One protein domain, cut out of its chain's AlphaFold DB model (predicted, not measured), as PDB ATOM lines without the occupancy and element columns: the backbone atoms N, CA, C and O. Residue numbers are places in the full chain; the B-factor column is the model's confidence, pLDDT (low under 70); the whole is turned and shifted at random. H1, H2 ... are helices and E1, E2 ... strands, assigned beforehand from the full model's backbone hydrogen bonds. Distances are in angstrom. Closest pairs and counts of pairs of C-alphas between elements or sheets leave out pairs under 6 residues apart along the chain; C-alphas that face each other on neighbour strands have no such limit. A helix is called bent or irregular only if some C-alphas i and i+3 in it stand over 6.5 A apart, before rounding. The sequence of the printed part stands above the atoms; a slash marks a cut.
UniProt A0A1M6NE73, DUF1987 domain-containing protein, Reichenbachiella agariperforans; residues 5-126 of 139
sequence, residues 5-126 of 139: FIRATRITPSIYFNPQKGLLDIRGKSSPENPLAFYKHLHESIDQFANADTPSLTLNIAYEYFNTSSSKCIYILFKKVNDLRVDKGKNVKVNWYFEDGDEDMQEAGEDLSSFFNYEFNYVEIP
ATOM      1  N   PHE A   5     126.910 165.872 183.283       97.12
ATOM      2  CA  PHE A   5     127.543 167.180 183.364       97.12
ATOM      3  C   PHE A   5     126.468 168.264 183.461       97.12
ATOM      4  O   PHE A   5     125.527 168.274 182.668       97.12
ATOM      5  N   ILE A   6     126.624 169.172 184.420       96.25
ATOM      6  CA  ILE A   6     125.839 170.394 184.575       96.25
ATOM      7  C   ILE A   6     126.783 171.553 184.285       96.25
ATOM      8  O   ILE A   6     127.849 171.662 184.890       96.25
ATOM      9  N   ARG A   7     126.389 172.409 183.343       95.69
ATOM     10  CA  ARG A   7     127.149 173.607 182.985       95.69
ATOM     11  C   ARG A   7     126.992 174.668 184.076       95.69
ATOM     12  O   ARG A   7     125.882 174.867 184.567       95.69
ATOM     13  N   ALA A   8     128.082 175.360 184.401       96.12
ATOM     14  CA  ALA A   8     128.033 176.503 185.306       96.12
ATOM     15  C   ALA A   8     127.131 177.625 184.765       96.12
ATOM     16  O   ALA A   8     126.967 177.797 183.552       96.12
ATOM     17  N   THR A   9     126.584 178.418 185.680       94.94
ATOM     18  CA  THR A   9     125.968 179.718 185.392       94.94
ATOM     19  C   THR A   9     126.634 180.772 186.273       94.94
ATOM     20  O   THR A   9     127.516 180.453 187.061       94.94
ATOM     21  N   ARG A  10     126.176 182.028 186.212       93.88
ATOM     22  CA  ARG A  10     126.688 183.098 187.087       93.88
ATOM     23  C   ARG A  10     126.500 182.825 188.586       93.88
ATOM     24  O   ARG A  10     127.167 183.458 189.395       93.88
ATOM     25  N   ILE A  11     125.561 181.948 188.949       95.75
ATOM     26  CA  ILE A  11     125.167 181.679 190.342       95.75
ATOM     27  C   ILE A  11     125.116 180.183 190.679       95.75
ATOM     28  O   ILE A  11     124.673 179.815 191.766       95.75
ATOM     29  N   THR A  12     125.515 179.301 189.760       96.81
ATOM     30  CA  THR A  12     125.539 177.851 190.001       96.81
ATOM     31  C   THR A  12     126.834 177.236 189.504       96.81
ATOM     32  O   THR A  12     127.252 177.560 188.387       96.81
ATOM     33  N   PRO A  13     127.415 176.282 190.247       97.62
ATOM     34  CA  PRO A  13     128.669 175.677 189.851       97.62
ATOM     35  C   PRO A  13     128.454 174.746 188.657       97.62
ATOM     36  O   PRO A  13     127.355 174.238 188.411       97.62
ATOM     37  N   SER A  14     129.533 174.473 187.938       97.88
ATOM     38  CA  SER A  14     129.614 173.289 187.091       97.88
ATOM     39  C   SER A  14     129.663 172.037 187.967       97.88
ATOM     40  O   SER A  14     130.262 172.052 189.043       97.88
ATOM     41  N   ILE A  15     129.027 170.954 187.519       98.12
ATOM     42  CA  ILE A  15     129.096 169.644 188.179       98.12
ATOM     43  C   ILE A  15     129.388 168.596 187.117       98.12
ATOM     44  O   ILE A  15     128.572 168.367 186.229       98.12
ATOM     45  N   TYR A  16     130.522 167.919 187.230       97.94
ATOM     46  CA  TYR A  16     130.863 166.753 186.432       97.94
ATOM     47  C   TYR A  16     130.893 165.513 187.319       97.94
ATOM     48  O   TYR A  16     131.713 165.409 188.225       97.94
ATOM     49  N   PHE A  17     130.025 164.543 187.039       98.31
ATOM     50  CA  PHE A  17     129.999 163.279 187.763       98.31
ATOM     51  C   PHE A  17     130.220 162.099 186.820       98.31
ATOM     52  O   PHE A  17     129.472 161.889 185.865       98.31
ATOM     53  N   ASN A  18     131.237 161.294 187.117       97.94
ATOM     54  CA  ASN A  18     131.590 160.081 186.397       97.94
ATOM     55  C   ASN A  18     131.670 158.889 187.371       97.94
ATOM     56  O   ASN A  18     132.728 158.633 187.954       97.94
ATOM     57  N   PRO A  19     130.578 158.122 187.538       96.94
ATOM     58  CA  PRO A  19     130.535 157.007 188.480       96.94
ATOM     59  C   PRO A  19     131.416 155.824 188.049       96.94
ATOM     60  O   PRO A  19     131.878 155.060 188.889       96.94
ATOM     61  N   GLN A  20     131.705 155.661 186.758       96.50
ATOM     62  CA  GLN A  20     132.610 154.612 186.272       96.50
ATOM     63  C   GLN A  20     134.048 154.866 186.725       96.50
ATOM     64  O   GLN A  20     134.763 153.929 187.060       96.50
ATOM     65  N   LYS A  21     134.465 156.136 186.738       97.00
ATOM     66  CA  LYS A  21     135.794 156.549 187.209       97.00
ATOM     67  C   LYS A  21     135.836 156.860 188.704       97.00
ATOM     68  O   LYS A  21     136.919 157.096 189.223       97.00
ATOM     69  N   GLY A  22     134.683 156.896 189.375       97.62
ATOM     70  CA  GLY A  22     134.600 157.333 190.764       97.62
ATOM     71  C   GLY A  22     135.042 158.785 190.918       97.62
ATOM     72  O   GLY A  22     135.835 159.086 191.799       97.62
ATOM     73  N   LEU A  23     134.588 159.673 190.032       98.31
ATOM     74  CA  LEU A  23     135.011 161.072 190.000       98.31
ATOM     75  C   LEU A  23     133.804 162.003 190.086       98.31
ATOM     76  O   LEU A  23     132.863 161.871 189.304       98.31
ATOM     77  N   LEU A  24     133.865 162.964 191.000       98.50
ATOM     78  CA  LEU A  24     132.972 164.110 191.086       98.50
ATOM     79  C   LEU A  24     133.827 165.377 191.076       98.50
ATOM     80  O   LEU A  24     134.736 165.504 191.884       98.50
ATOM     81  N   ASP A  25     133.542 166.303 190.176       98.50
ATOM     82  CA  ASP A  25     134.231 167.588 190.072       98.50
ATOM     83  C   ASP A  25     133.178 168.705 190.101       98.50
ATOM     84  O   ASP A  25     132.197 168.651 189.354       98.50
ATOM     85  N   ILE A  26     133.321 169.654 191.029       98.44
ATOM     86  CA  ILE A  26     132.403 170.779 191.228       98.44
ATOM     87  C   ILE A  26     133.215 172.064 191.256       98.44
ATOM     88  O   ILE A  26     134.113 172.192 192.089       98.44
ATOM     89  N   ARG A  27     132.893 173.012 190.368       98.12
ATOM     90  CA  ARG A  27     133.636 174.277 190.256       98.12
ATOM     91  C   ARG A  27     132.747 175.486 190.016       98.12
ATOM     92  O   ARG A  27     131.820 175.378 189.209       98.12
ATOM     93  N   GLY A  28     133.066 176.619 190.635       97.19
ATOM     94  CA  GLY A  28     132.465 177.934 190.377       97.19
ATOM     95  C   GLY A  28     131.649 178.503 191.544       97.19
ATOM     96  O   GLY A  28     131.832 178.099 192.691       97.19
ATOM     97  N   LYS A  29     130.711 179.416 191.271       97.38
ATOM     98  CA  LYS A  29     129.844 180.048 192.295       97.38
ATOM     99  C   LYS A  29     128.625 179.204 192.647       97.38
ATOM    100  O   LYS A  29     127.965 178.678 191.760       97.38
ATOM    101  N   SER A  30     128.249 179.147 193.923       98.06
ATOM    102  CA  SER A  30     127.047 178.455 194.403       98.06
ATOM    103  C   SER A  30     126.155 179.368 195.242       98.06
ATOM    104  O   SER A  30     126.253 179.472 196.466       98.06
ATOM    105  N   SER A  31     125.258 180.063 194.549       97.75
ATOM    106  CA  SER A  31     124.249 180.942 195.134       97.75
ATOM    107  C   SER A  31     122.889 180.894 194.409       97.75
ATOM    108  O   SER A  31     122.268 181.942 194.216       97.75
ATOM    109  N   PRO A  32     122.372 179.710 194.013       96.62
ATOM    110  CA  PRO A  32     121.065 179.627 193.367       96.62
ATOM    111  C   PRO A  32     119.936 180.079 194.298       96.62
ATOM    112  O   PRO A  32     120.010 179.919 195.517       96.62
ATOM    113  N   GLU A  33     118.829 180.534 193.706       95.50
ATOM    114  CA  GLU A  33     117.597 180.854 194.443       95.50
ATOM    115  C   GLU A  33     117.044 179.640 195.207       95.50
ATOM    116  O   GLU A  33     116.501 179.777 196.302       95.50
ATOM    117  N   ASN A  34     117.214 178.434 194.650       96.31
ATOM    118  CA  ASN A  34     116.794 177.181 195.273       96.31
ATOM    119  C   ASN A  34     117.920 176.125 195.258       96.31
ATOM    120  O   ASN A  34     117.939 175.247 194.386       96.31
ATOM    121  N   PRO A  35     118.854 176.169 196.229       95.94
ATOM    122  CA  PRO A  35     119.971 175.225 196.300       95.94
ATOM    123  C   PRO A  35     119.529 173.774 196.478       95.94
ATOM    124  O   PRO A  35     120.125 172.877 195.888       95.94
ATOM    125  N   LEU A  36     118.448 173.528 197.225       95.94
ATOM    126  CA  LEU A  36     117.925 172.175 197.422       95.94
ATOM    127  C   LEU A  36     117.497 171.547 196.095       95.94
ATOM    128  O   LEU A  36     117.842 170.401 195.823       95.94
ATOM    129  N   ALA A  37     116.782 172.297 195.251       97.31
ATOM    130  CA  ALA A  37     116.395 171.818 193.928       97.31
ATOM    131  C   ALA A  37     117.615 171.590 193.022       97.31
ATOM    132  O   ALA A  37     117.665 170.577 192.324       97.31
ATOM    133  N   PHE A  38     118.605 172.487 193.066       98.00
ATOM    134  CA  PHE A  38     119.825 172.380 192.263       98.00
ATOM    135  C   PHE A  38     120.663 171.139 192.627       98.00
ATOM    136  O   PHE A  38     121.022 170.353 191.753       98.00
ATOM    137  N   TYR A  39     120.929 170.918 193.918       98.25
ATOM    138  CA  TYR A  39     121.772 169.812 194.383       98.25
ATOM    139  C   TYR A  39     121.047 168.459 194.457       98.25
ATOM    140  O   TYR A  39     121.715 167.427 194.551       98.25
ATOM    141  N   LYS A  40     119.709 168.429 194.364       97.44
ATOM    142  CA  LYS A  40     118.899 167.206 194.499       97.44
ATOM    143  C   LYS A  40     119.403 166.062 193.619       97.44
ATOM    144  O   LYS A  40     119.642 164.967 194.122       97.44
ATOM    145  N   HIS A  41     119.598 166.317 192.323       96.75
ATOM    146  CA  HIS A  41     120.021 165.271 191.388       96.75
ATOM    147  C   HIS A  41     121.411 164.714 191.728       96.75
ATOM    148  O   HIS A  41     121.633 163.505 191.643       96.75
ATOM    149  N   LEU A  42     122.335 165.580 192.155       98.12
ATOM    150  CA  LEU A  42     123.661 165.158 192.594       98.12
ATOM    151  C   LEU A  42     123.568 164.302 193.861       98.12
ATOM    152  O   LEU A  42     124.135 163.215 193.899       98.12
ATOM    153  N   HIS A  43     122.827 164.753 194.873       97.81
ATOM    154  CA  HIS A  43     122.654 164.018 196.128       97.81
ATOM    155  C   HIS A  43     122.052 162.626 195.907       97.81
ATOM    156  O   HIS A  43     122.599 161.646 196.409       97.81
ATOM    157  N   GLU A  44     120.992 162.522 195.104       97.25
ATOM    158  CA  GLU A  44     120.374 161.238 194.743       97.25
ATOM    159  C   GLU A  44     121.339 160.333 193.959       97.25
ATOM    160  O   GLU A  44     121.327 159.110 194.112       97.25
ATOM    161  N   SER A  45     122.208 160.921 193.134       97.50
ATOM    162  CA  SER A  45     123.225 160.172 192.391       97.50
ATOM    163  C   SER A  45     124.315 159.613 193.307       97.50
ATOM    164  O   SER A  45     124.776 158.496 193.083       97.50
ATOM    165  N   ILE A  46     124.694 160.331 194.369       97.44
ATOM    166  CA  ILE A  46     125.616 159.813 195.391       97.44
ATOM    167  C   ILE A  46     124.971 158.682 196.197       97.44
ATOM    168  O   ILE A  46     125.617 157.659 196.416       97.44
ATOM    169  N   ASP A  47     123.687 158.797 196.549       95.88
ATOM    170  CA  ASP A  47     122.963 157.714 197.232       95.88
ATOM    171  C   ASP A  47     122.945 156.434 196.385       95.88
ATOM    172  O   ASP A  47     123.219 155.334 196.863       95.88
ATOM    173  N   GLN A  48     122.671 156.569 195.088       95.81
ATOM    174  CA  GLN A  48     122.676 155.438 194.165       95.81
ATOM    175  C   GLN A  48     124.090 154.878 193.918       95.81
ATOM    176  O   GLN A  48     124.237 153.679 193.660       95.81
ATOM    177  N   PHE A  49     125.139 155.706 194.014       96.56
ATOM    178  CA  PHE A  49     126.532 155.276 193.859       96.56
ATOM    179  C   PHE A  49     126.960 154.272 194.942       96.56
ATOM    180  O   PHE A  49     127.857 153.462 194.702       96.56
ATOM    181  N   ALA A  50     126.275 154.238 196.091       92.44
ATOM    182  CA  ALA A  50     126.486 153.250 197.151       92.44
ATOM    183  C   ALA A  50     126.440 151.794 196.661       92.44
ATOM    184  O   ALA A  50     127.132 150.944 197.218       92.44
ATOM    185  N   ASN A  51     125.666 151.524 195.608       92.94
ATOM    186  CA  ASN A  51     125.492 150.190 195.032       92.94
ATOM    187  C   ASN A  51     126.357 149.945 193.782       92.94
ATOM    188  O   ASN A  51     126.198 148.921 193.126       92.94
ATOM    189  N   ALA A  52     127.227 150.886 193.402       93.06
ATOM    190  CA  ALA A  52     128.141 150.704 192.277       93.06
ATOM    191  C   ALA A  52     129.356 149.853 192.679       93.06
ATOM    192  O   ALA A  52     129.883 150.025 193.778       93.06
ATOM    193  N   ASP A  53     129.866 149.027 191.762       93.94
ATOM    194  CA  ASP A  53     131.083 148.224 191.983       93.94
ATOM    195  C   ASP A  53     132.362 149.076 192.061       93.94
ATOM    196  O   ASP A  53     133.397 148.612 192.534       93.94
ATOM    197  N   THR A  54     132.305 150.339 191.620       96.12
ATOM    198  CA  THR A  54     133.432 151.276 191.691       96.12
ATOM    199  C   THR A  54     133.865 151.468 193.153       96.12
ATOM    200  O   THR A  54     133.075 151.980 193.956       96.12
ATOM    201  N   PRO A  55     135.100 151.092 193.530       96.25
ATOM    202  CA  PRO A  55     135.501 151.010 194.936       96.25
ATOM    203  C   PRO A  55     135.848 152.367 195.555       96.25
ATOM    204  O   PRO A  55     135.927 152.478 196.776       96.25
ATOM    205  N   SER A  56     136.066 153.398 194.737       96.81
ATOM    206  CA  SER A  56     136.514 154.712 195.187       96.81
ATOM    207  C   SER A  56     135.670 155.851 194.631       96.81
ATOM    208  O   SER A  56     135.073 155.733 193.562       96.81
ATOM    209  N   LEU A  57     135.656 156.964 195.360       97.88
ATOM    210  CA  LEU A  57     135.092 158.235 194.934       97.88
ATOM    211  C   LEU A  57     136.060 159.367 195.298       97.88
ATOM    212  O   LEU A  57     136.371 159.581 196.467       97.88
ATOM    213  N   THR A  58     136.528 160.091 194.290       98.38
ATOM    214  CA  THR A  58     137.323 161.310 194.432       98.38
ATOM    215  C   THR A  58     136.448 162.513 194.122       98.38
ATOM    216  O   THR A  58     135.820 162.569 193.064       98.38
ATOM    217  N   LEU A  59     136.412 163.457 195.055       98.50
ATOM    218  CA  LEU A  59     135.726 164.730 194.927       98.50
ATOM    219  C   LEU A  59     136.765 165.823 194.716       98.50
ATOM    220  O   LEU A  59     137.644 165.990 195.549       98.50
ATOM    221  N   ASN A  60     136.635 166.577 193.637       98.56
ATOM    222  CA  ASN A  60     137.391 167.794 193.388       98.56
ATOM    223  C   ASN A  60     136.432 168.971 193.539       98.56
ATOM    224  O   ASN A  60     135.473 169.081 192.778       98.56
ATOM    225  N   ILE A  61     136.663 169.818 194.532       98.38
ATOM    226  CA  ILE A  61     135.769 170.911 194.897       98.38
ATOM    227  C   ILE A  61     136.543 172.216 194.777       98.38
ATOM    228  O   ILE A  61     137.565 172.354 195.430       98.38
ATOM    229  N   ALA A  62     136.081 173.141 193.940       98.19
ATOM    230  CA  ALA A  62     136.719 174.440 193.730       98.19
ATOM    231  C   ALA A  62     135.650 175.538 193.657       98.19
ATOM    232  O   ALA A  62     135.141 175.851 192.579       98.19
ATOM    233  N   TYR A  63     135.233 176.068 194.803       98.00
ATOM    234  CA  TYR A  63     134.243 177.141 194.832       98.00
ATOM    235  C   TYR A  63     134.930 178.502 194.814       98.00
ATOM    236  O   TYR A  63     135.848 178.726 195.585       98.00
ATOM    237  N   GLU A  64     134.436 179.417 193.984       96.38
ATOM    238  CA  GLU A  64     134.822 180.839 194.051       96.38
ATOM    239  C   GLU A  64     133.998 181.580 195.116       96.38
ATOM    240  O   GLU A  64     134.380 182.610 195.650       96.38
ATOM    241  N   TYR A  65     132.780 181.093 195.366       97.06
ATOM    242  CA  TYR A  65     131.855 181.648 196.346       97.06
ATOM    243  C   TYR A  65     130.735 180.650 196.605       97.06
ATOM    244  O   TYR A  65     130.219 180.029 195.670       97.06
ATOM    245  N   PHE A  66     130.258 180.561 197.843       98.25
ATOM    246  CA  PHE A  66     128.964 179.957 198.129       98.25
ATOM    247  C   PHE A  66     128.246 180.676 199.267       98.25
ATOM    248  O   PHE A  66     128.853 181.135 200.228       98.25
ATOM    249  N   ASN A  67     126.920 180.761 199.174       96.50
ATOM    250  CA  ASN A  67     126.112 181.355 200.237       96.50
ATOM    251  C   ASN A  67     125.750 180.330 201.332       96.50
ATOM    252  O   ASN A  67     125.913 179.116 201.182       96.50
ATOM    253  N   THR A  68     125.174 180.814 202.434       95.56
ATOM    254  CA  THR A  68     124.779 179.988 203.592       95.56
ATOM    255  C   THR A  68     123.768 178.885 203.257       95.56
ATOM    256  O   THR A  68     123.711 177.854 203.924       95.56
ATOM    257  N   SER A  69     122.906 179.078 202.256       96.00
ATOM    258  CA  SER A  69     121.949 178.041 201.856       96.00
ATOM    259  C   SER A  69     122.618 176.939 201.028       96.00
ATOM    260  O   SER A  69     122.266 175.765 201.175       96.00
ATOM    261  N   SER A  70     123.627 177.284 200.230       97.81
ATOM    262  CA  SER A  70     124.439 176.326 199.478       97.81
ATOM    263  C   SER A  70     125.411 175.559 200.373       97.81
ATOM    264  O   SER A  70     125.552 174.352 200.180       97.81
ATOM    265  N   SER A  71     125.978 176.178 201.417       97.19
ATOM    266  CA  SER A  71     126.843 175.473 202.382       97.19
ATOM    267  C   SER A  71     126.132 174.288 203.048       97.19
ATOM    268  O   SER A  71     126.707 173.209 203.175       97.19
ATOM    269  N   LYS A  72     124.831 174.416 203.350       97.00
ATOM    270  CA  LYS A  72     124.003 173.295 203.833       97.00
ATOM    271  C   LYS A  72     123.921 172.148 202.822       97.00
ATOM    272  O   LYS A  72     123.955 170.983 203.210       97.00
ATOM    273  N   CYS A  73     123.815 172.450 201.527       98.19
ATOM    274  CA  CYS A  73     123.757 171.429 200.477       98.19
ATOM    275  C   CYS A  73     125.114 170.743 200.265       98.19
ATOM    276  O   CYS A  73     125.157 169.536 200.019       98.19
ATOM    277  N   ILE A  74     126.211 171.489 200.406       98.12
ATOM    278  CA  ILE A  74     127.580 170.961 200.373       98.12
ATOM    279  C   ILE A  74     127.818 170.043 201.578       98.12
ATOM    280  O   ILE A  74     128.272 168.916 201.408       98.12
ATOM    281  N   TYR A  75     127.399 170.457 202.775       97.69
ATOM    282  CA  TYR A  75     127.445 169.613 203.968       97.69
ATOM    283  C   TYR A  75     126.666 168.301 203.779       97.69
ATOM    284  O   TYR A  75     127.169 167.229 204.108       97.69
ATOM    285  N   ILE A  76     125.457 168.352 203.203       97.75
ATOM    286  CA  ILE A  76     124.670 167.143 202.895       97.75
ATOM    287  C   ILE A  76     125.415 166.234 201.907       97.75
ATOM    288  O   ILE A  76     125.401 165.015 202.081       97.75
ATOM    289  N   LEU A  77     126.074 166.804 200.890       97.94
ATOM    290  CA  LEU A  77     126.901 166.044 199.953       97.94
ATOM    291  C   LEU A  77     128.043 165.330 200.687       97.94
ATOM    292  O   LEU A  77     128.194 164.121 200.527       97.94
ATOM    293  N   PHE A  78     128.808 166.047 201.513       97.56
ATOM    294  CA  PHE A  78     129.908 165.461 202.280       97.56
ATOM    295  C   PHE A  78     129.405 164.384 203.234       97.56
ATOM    296  O   PHE A  78     129.911 163.267 203.208       97.56
ATOM    297  N   LYS A  79     128.312 164.632 203.961       96.88
ATOM    298  CA  LYS A  79     127.680 163.612 204.802       96.88
ATOM    299  C   LYS A  79     127.349 162.337 204.019       96.88
ATOM    300  O   LYS A  79     127.755 161.260 204.431       96.88
ATOM    301  N   LYS A  80     126.702 162.441 202.855       96.31
ATOM    302  CA  LYS A  80     126.394 161.266 202.015       96.31
ATOM    303  C   LYS A  80     127.653 160.518 201.588       96.31
ATOM    304  O   LYS A  80     127.683 159.294 201.568       96.31
ATOM    305  N   VAL A  81     128.712 161.253 201.271       95.62
ATOM    306  CA  VAL A  81     130.011 160.680 200.923       95.62
ATOM    307  C   VAL A  81     130.686 160.017 202.136       95.62
ATOM    308  O   VAL A  81     131.311 158.970 201.975       95.62
ATOM    309  N   ASN A  82     130.513 160.541 203.355       95.50
ATOM    310  CA  ASN A  82     130.914 159.841 204.581       95.50
ATOM    311  C   ASN A  82     130.223 158.492 204.699       95.50
ATOM    312  O   ASN A  82     130.881 157.487 204.959       95.50
ATOM    313  N   ASP A  83     128.911 158.481 204.489       95.38
ATOM    314  CA  ASP A  83     128.090 157.288 204.644       95.38
ATOM    315  C   ASP A  83     128.520 156.214 203.627       95.38
ATOM    316  O   ASP A  83     128.623 155.039 203.965       95.38
ATOM    317  N   LEU A  84     128.935 156.603 202.410       94.44
ATOM    318  CA  LEU A  84     129.566 155.679 201.454       94.44
ATOM    319  C   LEU A  84     130.827 155.003 202.011       94.44
ATOM    320  O   LEU A  84     131.051 153.812 201.786       94.44
ATOM    321  N   ARG A  85     131.674 155.754 202.714       94.00
ATOM    322  CA  ARG A  85     132.884 155.199 203.323       94.00
ATOM    323  C   ARG A  85     132.542 154.292 204.502       94.00
ATOM    324  O   ARG A  85     133.051 153.178 204.561       94.00
ATOM    325  N   VAL A  86     131.700 154.764 205.419       93.56
ATOM    326  CA  VAL A  86     131.370 154.060 206.668       93.56
ATOM    327  C   VAL A  86     130.548 152.799 206.398       93.56
ATOM    328  O   VAL A  86     130.898 151.730 206.890       93.56
ATOM    329  N   ASP A  87     129.510 152.895 205.567       93.75
ATOM    330  CA  ASP A  87     128.536 151.814 205.393       93.75
ATOM    331  C   ASP A  87     128.903 150.855 204.259       93.75
ATOM    332  O   ASP A  87     128.487 149.693 204.259       93.75
ATOM    333  N   LYS A  88     129.638 151.338 203.248       93.69
ATOM    334  CA  LYS A  88     129.986 150.554 202.047       93.69
ATOM    335  C   LYS A  88     131.479 150.281 201.902       93.69
ATOM    336  O   LYS A  88     131.861 149.595 200.958       93.69
ATOM    337  N   GLY A  89     132.320 150.804 202.798       94.25
ATOM    338  CA  GLY A  89     133.769 150.609 202.744       94.25
ATOM    339  C   GLY A  89     134.431 151.240 201.517       94.25
ATOM    340  O   GLY A  89     135.509 150.805 201.115       94.25
ATOM    341  N   LYS A  90     133.786 152.227 200.879       95.06
ATOM    342  CA  LYS A  90     134.351 152.894 199.700       95.06
ATOM    343  C   LYS A  90     135.504 153.814 200.091       95.06
ATOM    344  O   LYS A  90     135.437 154.531 201.090       95.06
ATOM    345  N   ASN A  91     136.533 153.853 199.252       95.75
ATOM    346  CA  ASN A  91     137.658 154.767 199.419       95.75
ATOM    347  C   ASN A  91     137.255 156.170 198.960       95.75
ATOM    348  O   ASN A  91     137.054 156.407 197.769       95.75
ATOM    349  N   VAL A  92     137.137 157.094 199.907       96.19
ATOM    350  CA  VAL A  92     136.737 158.479 199.652       96.19
ATOM    351  C   VAL A  92     137.931 159.404 199.809       96.19
ATOM    352  O   VAL A  92     138.652 159.317 200.802       96.19
ATOM    353  N   LYS A  93     138.069 160.328 198.860       97.12
ATOM    354  CA  LYS A  93     139.038 161.422 198.896       97.12
ATOM    355  C   LYS A  93     138.371 162.722 198.484       97.12
ATOM    356  O   LYS A  93     137.647 162.731 197.489       97.12
ATOM    357  N   VAL A  94     138.646 163.802 199.204       98.19
ATOM    358  CA  VAL A  94     138.229 165.155 198.833       98.19
ATOM    359  C   VAL A  94     139.473 165.996 198.587       98.19
ATOM    360  O   VAL A  94     140.375 166.026 199.413       98.19
ATOM    361  N   ASN A  95     139.518 166.667 197.445       98.56
ATOM    362  CA  ASN A  95     140.478 167.710 197.130       98.56
ATOM    363  C   ASN A  95     139.702 169.026 197.097       98.56
ATOM    364  O   ASN A  95     138.820 169.203 196.252       98.56
ATOM    365  N   TRP A  96     140.000 169.907 198.039       98.50
ATOM    366  CA  TRP A  96     139.445 171.242 198.149       98.50
ATOM    367  C   TRP A  96     140.448 172.239 197.593       98.50
ATOM    368  O   TRP A  96     141.525 172.434 198.154       98.50
ATOM    369  N   TYR A  97     140.096 172.812 196.454       98.56
ATOM    370  CA  TYR A  97     140.879 173.813 195.764       98.56
ATOM    371  C   TYR A  97     140.368 175.202 196.131       98.56
ATOM    372  O   TYR A  97     139.158 175.433 196.116       98.56
ATOM    373  N   PHE A  98     141.292 176.109 196.405       98.38
ATOM    374  CA  PHE A  98     141.025 177.516 196.697       98.38
ATOM    375  C   PHE A  98     142.084 178.377 196.000       98.38
ATOM    376  O   PHE A  98     143.154 177.870 195.649       98.38
ATOM    377  N   GLU A  99     141.755 179.633 195.717       97.94
ATOM    378  CA  GLU A  99     142.662 180.541 195.011       97.94
ATOM    379  C   GLU A  99     143.770 181.069 195.929       97.94
ATOM    380  O   GLU A  99     143.590 181.147 197.144       97.94
ATOM    381  N   ASP A 100     144.916 181.419 195.340       96.88
ATOM    382  CA  ASP A 100     146.054 182.035 196.033       96.88
ATOM    383  C   ASP A 100     145.603 183.277 196.817       96.88
ATOM    384  O   ASP A 100     145.053 184.228 196.253       96.88
ATOM    385  N   GLY A 101     145.809 183.241 198.134       95.25
ATOM    386  CA  GLY A 101     145.395 184.298 199.057       95.25
ATOM    387  C   GLY A 101     143.914 184.301 199.468       95.25
ATOM    388  O   GLY A 101     143.513 185.205 200.204       95.25
ATOM    389  N   ASP A 102     143.101 183.322 199.053       97.50
ATOM    390  CA  ASP A 102     141.712 183.158 199.517       97.50
ATOM    391  C   ASP A 102     141.646 182.328 200.817       97.50
ATOM    392  O   ASP A 102     141.216 181.168 200.844       97.50
ATOM    393  N   GLU A 103     142.112 182.936 201.913       97.12
ATOM    394  CA  GLU A 103     142.117 182.326 203.252       97.12
ATOM    395  C   GLU A 103     140.695 181.998 203.745       97.12
ATOM    396  O   GLU A 103     140.489 180.955 204.366       97.12
ATOM    397  N   ASP A 104     139.700 182.828 203.406       97.31
ATOM    398  CA  ASP A 104     138.295 182.610 203.774       97.31
ATOM    399  C   ASP A 104     137.757 181.307 203.150       97.31
ATOM    400  O   ASP A 104     137.052 180.527 203.800       97.31
ATOM    401  N   MET A 105     138.087 181.036 201.882       98.06
ATOM    402  CA  MET A 105     137.680 179.801 201.206       98.06
ATOM    403  C   MET A 105     138.431 178.574 201.726       98.06
ATOM    404  O   MET A 105     137.860 177.474 201.766       98.06
ATOM    405  N   GLN A 106     139.692 178.734 202.134       98.19
ATOM    406  CA  GLN A 106     140.422 177.679 202.830       98.19
ATOM    407  C   GLN A 106     139.744 177.344 204.167       98.19
ATOM    408  O   GLN A 106     139.388 176.181 204.379       98.19
ATOM    409  N   GLU A 107     139.500 178.345 205.020       98.12
ATOM    410  CA  GLU A 107     138.852 178.184 206.331       98.12
ATOM    411  C   GLU A 107     137.473 177.533 206.181       98.12
ATOM    412  O   GLU A 107     137.137 176.592 206.896       98.12
ATOM    413  N   ALA A 108     136.693 177.932 205.173       97.56
ATOM    414  CA  ALA A 108     135.391 177.327 204.927       97.56
ATOM    415  C   ALA A 108     135.480 175.831 204.550       97.56
ATOM    416  O   ALA A 108     134.600 175.036 204.905       97.56
ATOM    417  N   GLY A 109     136.538 175.428 203.836       97.19
ATOM    418  CA  GLY A 109     136.854 174.025 203.579       97.19
ATOM    419  C   GLY A 109     137.225 173.273 204.860       97.19
ATOM    420  O   GLY A 109     136.712 172.175 205.095       97.19
ATOM    421  N   GLU A 110     138.064 173.885 205.698       97.25
ATOM    422  CA  GLU A 110     138.482 173.360 207.002       97.25
ATOM    423  C   GLU A 110     137.283 173.138 207.930       97.25
ATOM    424  O   GLU A 110     137.073 172.014 208.406       97.25
ATOM    425  N   ASP A 111     136.422 174.142 208.067       97.06
ATOM    426  CA  ASP A 111     135.181 174.090 208.832       97.06
ATOM    427  C   ASP A 111     134.274 172.948 208.372       97.06
ATOM    428  O   ASP A 111     133.830 172.129 209.182       97.06
ATOM    429  N   LEU A 112     134.012 172.845 207.065       95.81
ATOM    430  CA  LEU A 112     133.171 171.781 206.514       95.81
ATOM    431  C   LEU A 112     133.788 170.394 206.712       95.81
ATOM    432  O   LEU A 112     133.054 169.437 206.974       95.81
ATOM    433  N   SER A 113     135.109 170.267 206.576       95.75
ATOM    434  CA  SER A 113     135.805 168.994 206.755       95.75
ATOM    435  C   SER A 113     135.803 168.524 208.210       95.75
ATOM    436  O   SER A 113     135.736 167.319 208.439       95.75
ATOM    437  N   SER A 114     135.818 169.450 209.178       95.94
ATOM    438  CA  SER A 114     135.970 169.166 210.613       95.94
ATOM    439  C   SER A 114     134.894 168.229 211.174       95.94
ATOM    440  O   SER A 114     135.106 167.529 212.165       95.94
ATOM    441  N   PHE A 115     133.739 168.164 210.507       93.62
ATOM    442  CA  PHE A 115     132.633 167.273 210.857       93.62
ATOM    443  C   PHE A 115     132.876 165.809 210.482       93.62
ATOM    444  O   PHE A 115     132.075 164.940 210.839       93.62
ATOM    445  N   PHE A 116     133.935 165.524 209.729       93.44
ATOM    446  CA  PHE A 116     134.127 164.250 209.073       93.44
ATOM    447  C   PHE A 116     135.582 163.781 209.113       93.44
ATOM    448  O   PHE A 116     136.510 164.545 209.327       93.44
ATOM    449  N   ASN A 117     135.794 162.483 208.893       86.38
ATOM    450  CA  ASN A 117     137.111 161.864 209.051       86.38
ATOM    451  C   ASN A 117     137.657 161.298 207.727       86.38
ATOM    452  O   ASN A 117     138.027 160.126 207.686       86.38
ATOM    453  N   TYR A 118     137.621 162.049 206.621       86.38
ATOM    454  CA  TYR A 118     138.122 161.587 205.310       86.38
ATOM    455  C   TYR A 118     139.584 161.967 205.061       86.38
ATOM    456  O   TYR A 118     140.144 162.803 205.759       86.38
ATOM    457  N   GLU A 119     140.165 161.426 203.984       92.88
ATOM    458  CA  GLU A 119     141.298 162.086 203.331       92.88
ATOM    459  C   GLU A 119     140.786 163.380 202.674       92.88
ATOM    460  O   GLU A 119     140.051 163.325 201.681       92.88
ATOM    461  N   PHE A 120     141.129 164.524 203.268       96.19
ATOM    462  CA  PHE A 120     140.750 165.857 202.804       96.19
ATOM    463  C   PHE A 120     142.025 166.661 202.530       96.19
ATOM    464  O   PHE A 120     142.805 166.926 203.441       96.19
ATOM    465  N   ASN A 121     142.254 166.994 201.263       97.88
ATOM    466  CA  ASN A 121     143.441 167.697 200.796       97.88
ATOM    467  C   ASN A 121     143.081 169.147 200.477       97.88
ATOM    468  O   ASN A 121     142.175 169.382 199.682       97.88
ATOM    469  N   TYR A 122     143.822 170.091 201.045       97.69
ATOM    470  CA  TYR A 122     143.731 171.516 200.728       97.69
ATOM    471  C   TYR A 122     144.774 171.846 199.668       97.69
ATOM    472  O   TYR A 122     145.953 171.533 199.844       97.69
ATOM    473  N   VAL A 123     144.336 172.401 198.542       98.12
ATOM    474  CA  VAL A 123     145.190 172.650 197.381       98.12
ATOM    475  C   VAL A 123     144.999 174.083 196.905       98.12
ATOM    476  O   VAL A 123     144.048 174.388 196.190       98.12
ATOM    477  N   GLU A 124     145.937 174.943 197.271       97.88
ATOM    478  CA  GLU A 124     146.019 176.303 196.747       97.88
ATOM    479  C   GLU A 124     146.357 176.275 195.248       97.88
ATOM    480  O   GLU A 124     147.227 175.513 194.801       97.88
ATOM    481  N   ILE A 125     145.646 177.072 194.453       97.44
ATOM    482  CA  ILE A 125     145.854 177.196 193.009       97.44
ATOM    483  C   ILE A 125     145.848 178.667 192.577       97.44
ATOM    484  O   ILE A 125     145.171 179.472 193.198       97.44
ATOM    485  N   PRO A 126     146.527 179.037 191.475       96.38
ATOM    486  CA  PRO A 126     146.547 180.433 191.033       96.38
ATOM    487  C   PRO A 126     145.173 180.990 190.633       96.38
ATOM    488  O   PRO A 126     144.935 182.177 190.796       96.38
TER     489      PRO A 126
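This is residues 5 to 126 of the 139 residues of the protein "DUF1987 domain-containing protein" of Reichenbachiella agariperforans (UniProt A0A1M6NE73). What shape do these residues make? One twisted sheet of five strands has three helices, H1, H2 and H3, over one face and no named helix over the other: two layers, a sheet and its helices. H1 and H2 run side by side, and H3 stands at a steep tilt to H2. How is it built? The printed part has 122 residues, with elements in the order E1 E2 H1 E3 H2 E4 H3 E5; the mixed sheet runs E1 E2 E3 E4 E5, antiparallel between E1 and E2 and parallel from there on. Its class is mixed, helices and strands, and it is compact, with a radius of gyration of the C-alphas of 13.6 A and a rounded outline of 38 by 27 by 23 A.

How do the strands pair? E1, residues 14 to 18, and E2, residues 23 to 30, form an antiparallel hairpin, with N 16 and O 25 within hydrogen-bond range at 2.8 A. E3, residues 56 to 66, is parallel to E2, with N 26 and O 60 at 2.8 A. E4, residues 91 to 99, is parallel to E3, with N 59 and O 93 at 2.8 A, and to the edge strand E5, residues 119 to 125, with N 96 and O 121 at 2.8 A. Where are the helices? H1, residues 35 to 49, lies over E2, H2, residues 68 to 88, over E3 and E4, and H3, residues 103 to 113, over E3 and E4, each along the strands. Their heights over the sheet are 10.1, 9.7 and 8.2 A; that of H1 rests on just 6 C-alphas of the sheet. E2-H1-E3, E3-H2-E4 and E4-H3-E5 are strand-helix-strand units, parallel neighbour strands joined through a helix, with right-handed crossovers. How do the helices meet? H1 and H2 touch at a shallow tilt of 7 degrees, the same way, the C-alphas of Pro 35 and Ser 70 being closest at 5.6 A. H2 and H3 are close but not clearly touching, Tyr 75 and Leu 112 having the closest C-alphas, 6.6 A apart; H1 and H3 are apart. Every O i to N i+4 pair is within hydrogen-bond range in H3, but 9 of 11 in H1 and 15 of 17 in H2.

Where do the strands run? E1 begins at C-alpha 14, (129.614, 173.289, 187.091), and E5 ends at C-alpha 125, (145.854, 177.196, 193.009). E3 is 26.5 A long and bends by 77 degrees at residue 63; E4 is 26.6 A and E2 19.6 A, bending by 55 degrees at residue 27. And the helices? H2 is 29.9 A long and H1 21.1 A; H1 is irregular, with C-alphas 38 and 41 7.2 A apart.

How far does it reach? The two C-alphas farthest apart, of Asn 51 and Gly 101, are 39.7 A apart. Is it unbroken? The printed part has no cut, and its links are tight but for the short one from H1 to E3. How confident is the model? The mean pLDDT of the printed part is 96.6, and no printed residue is under 70.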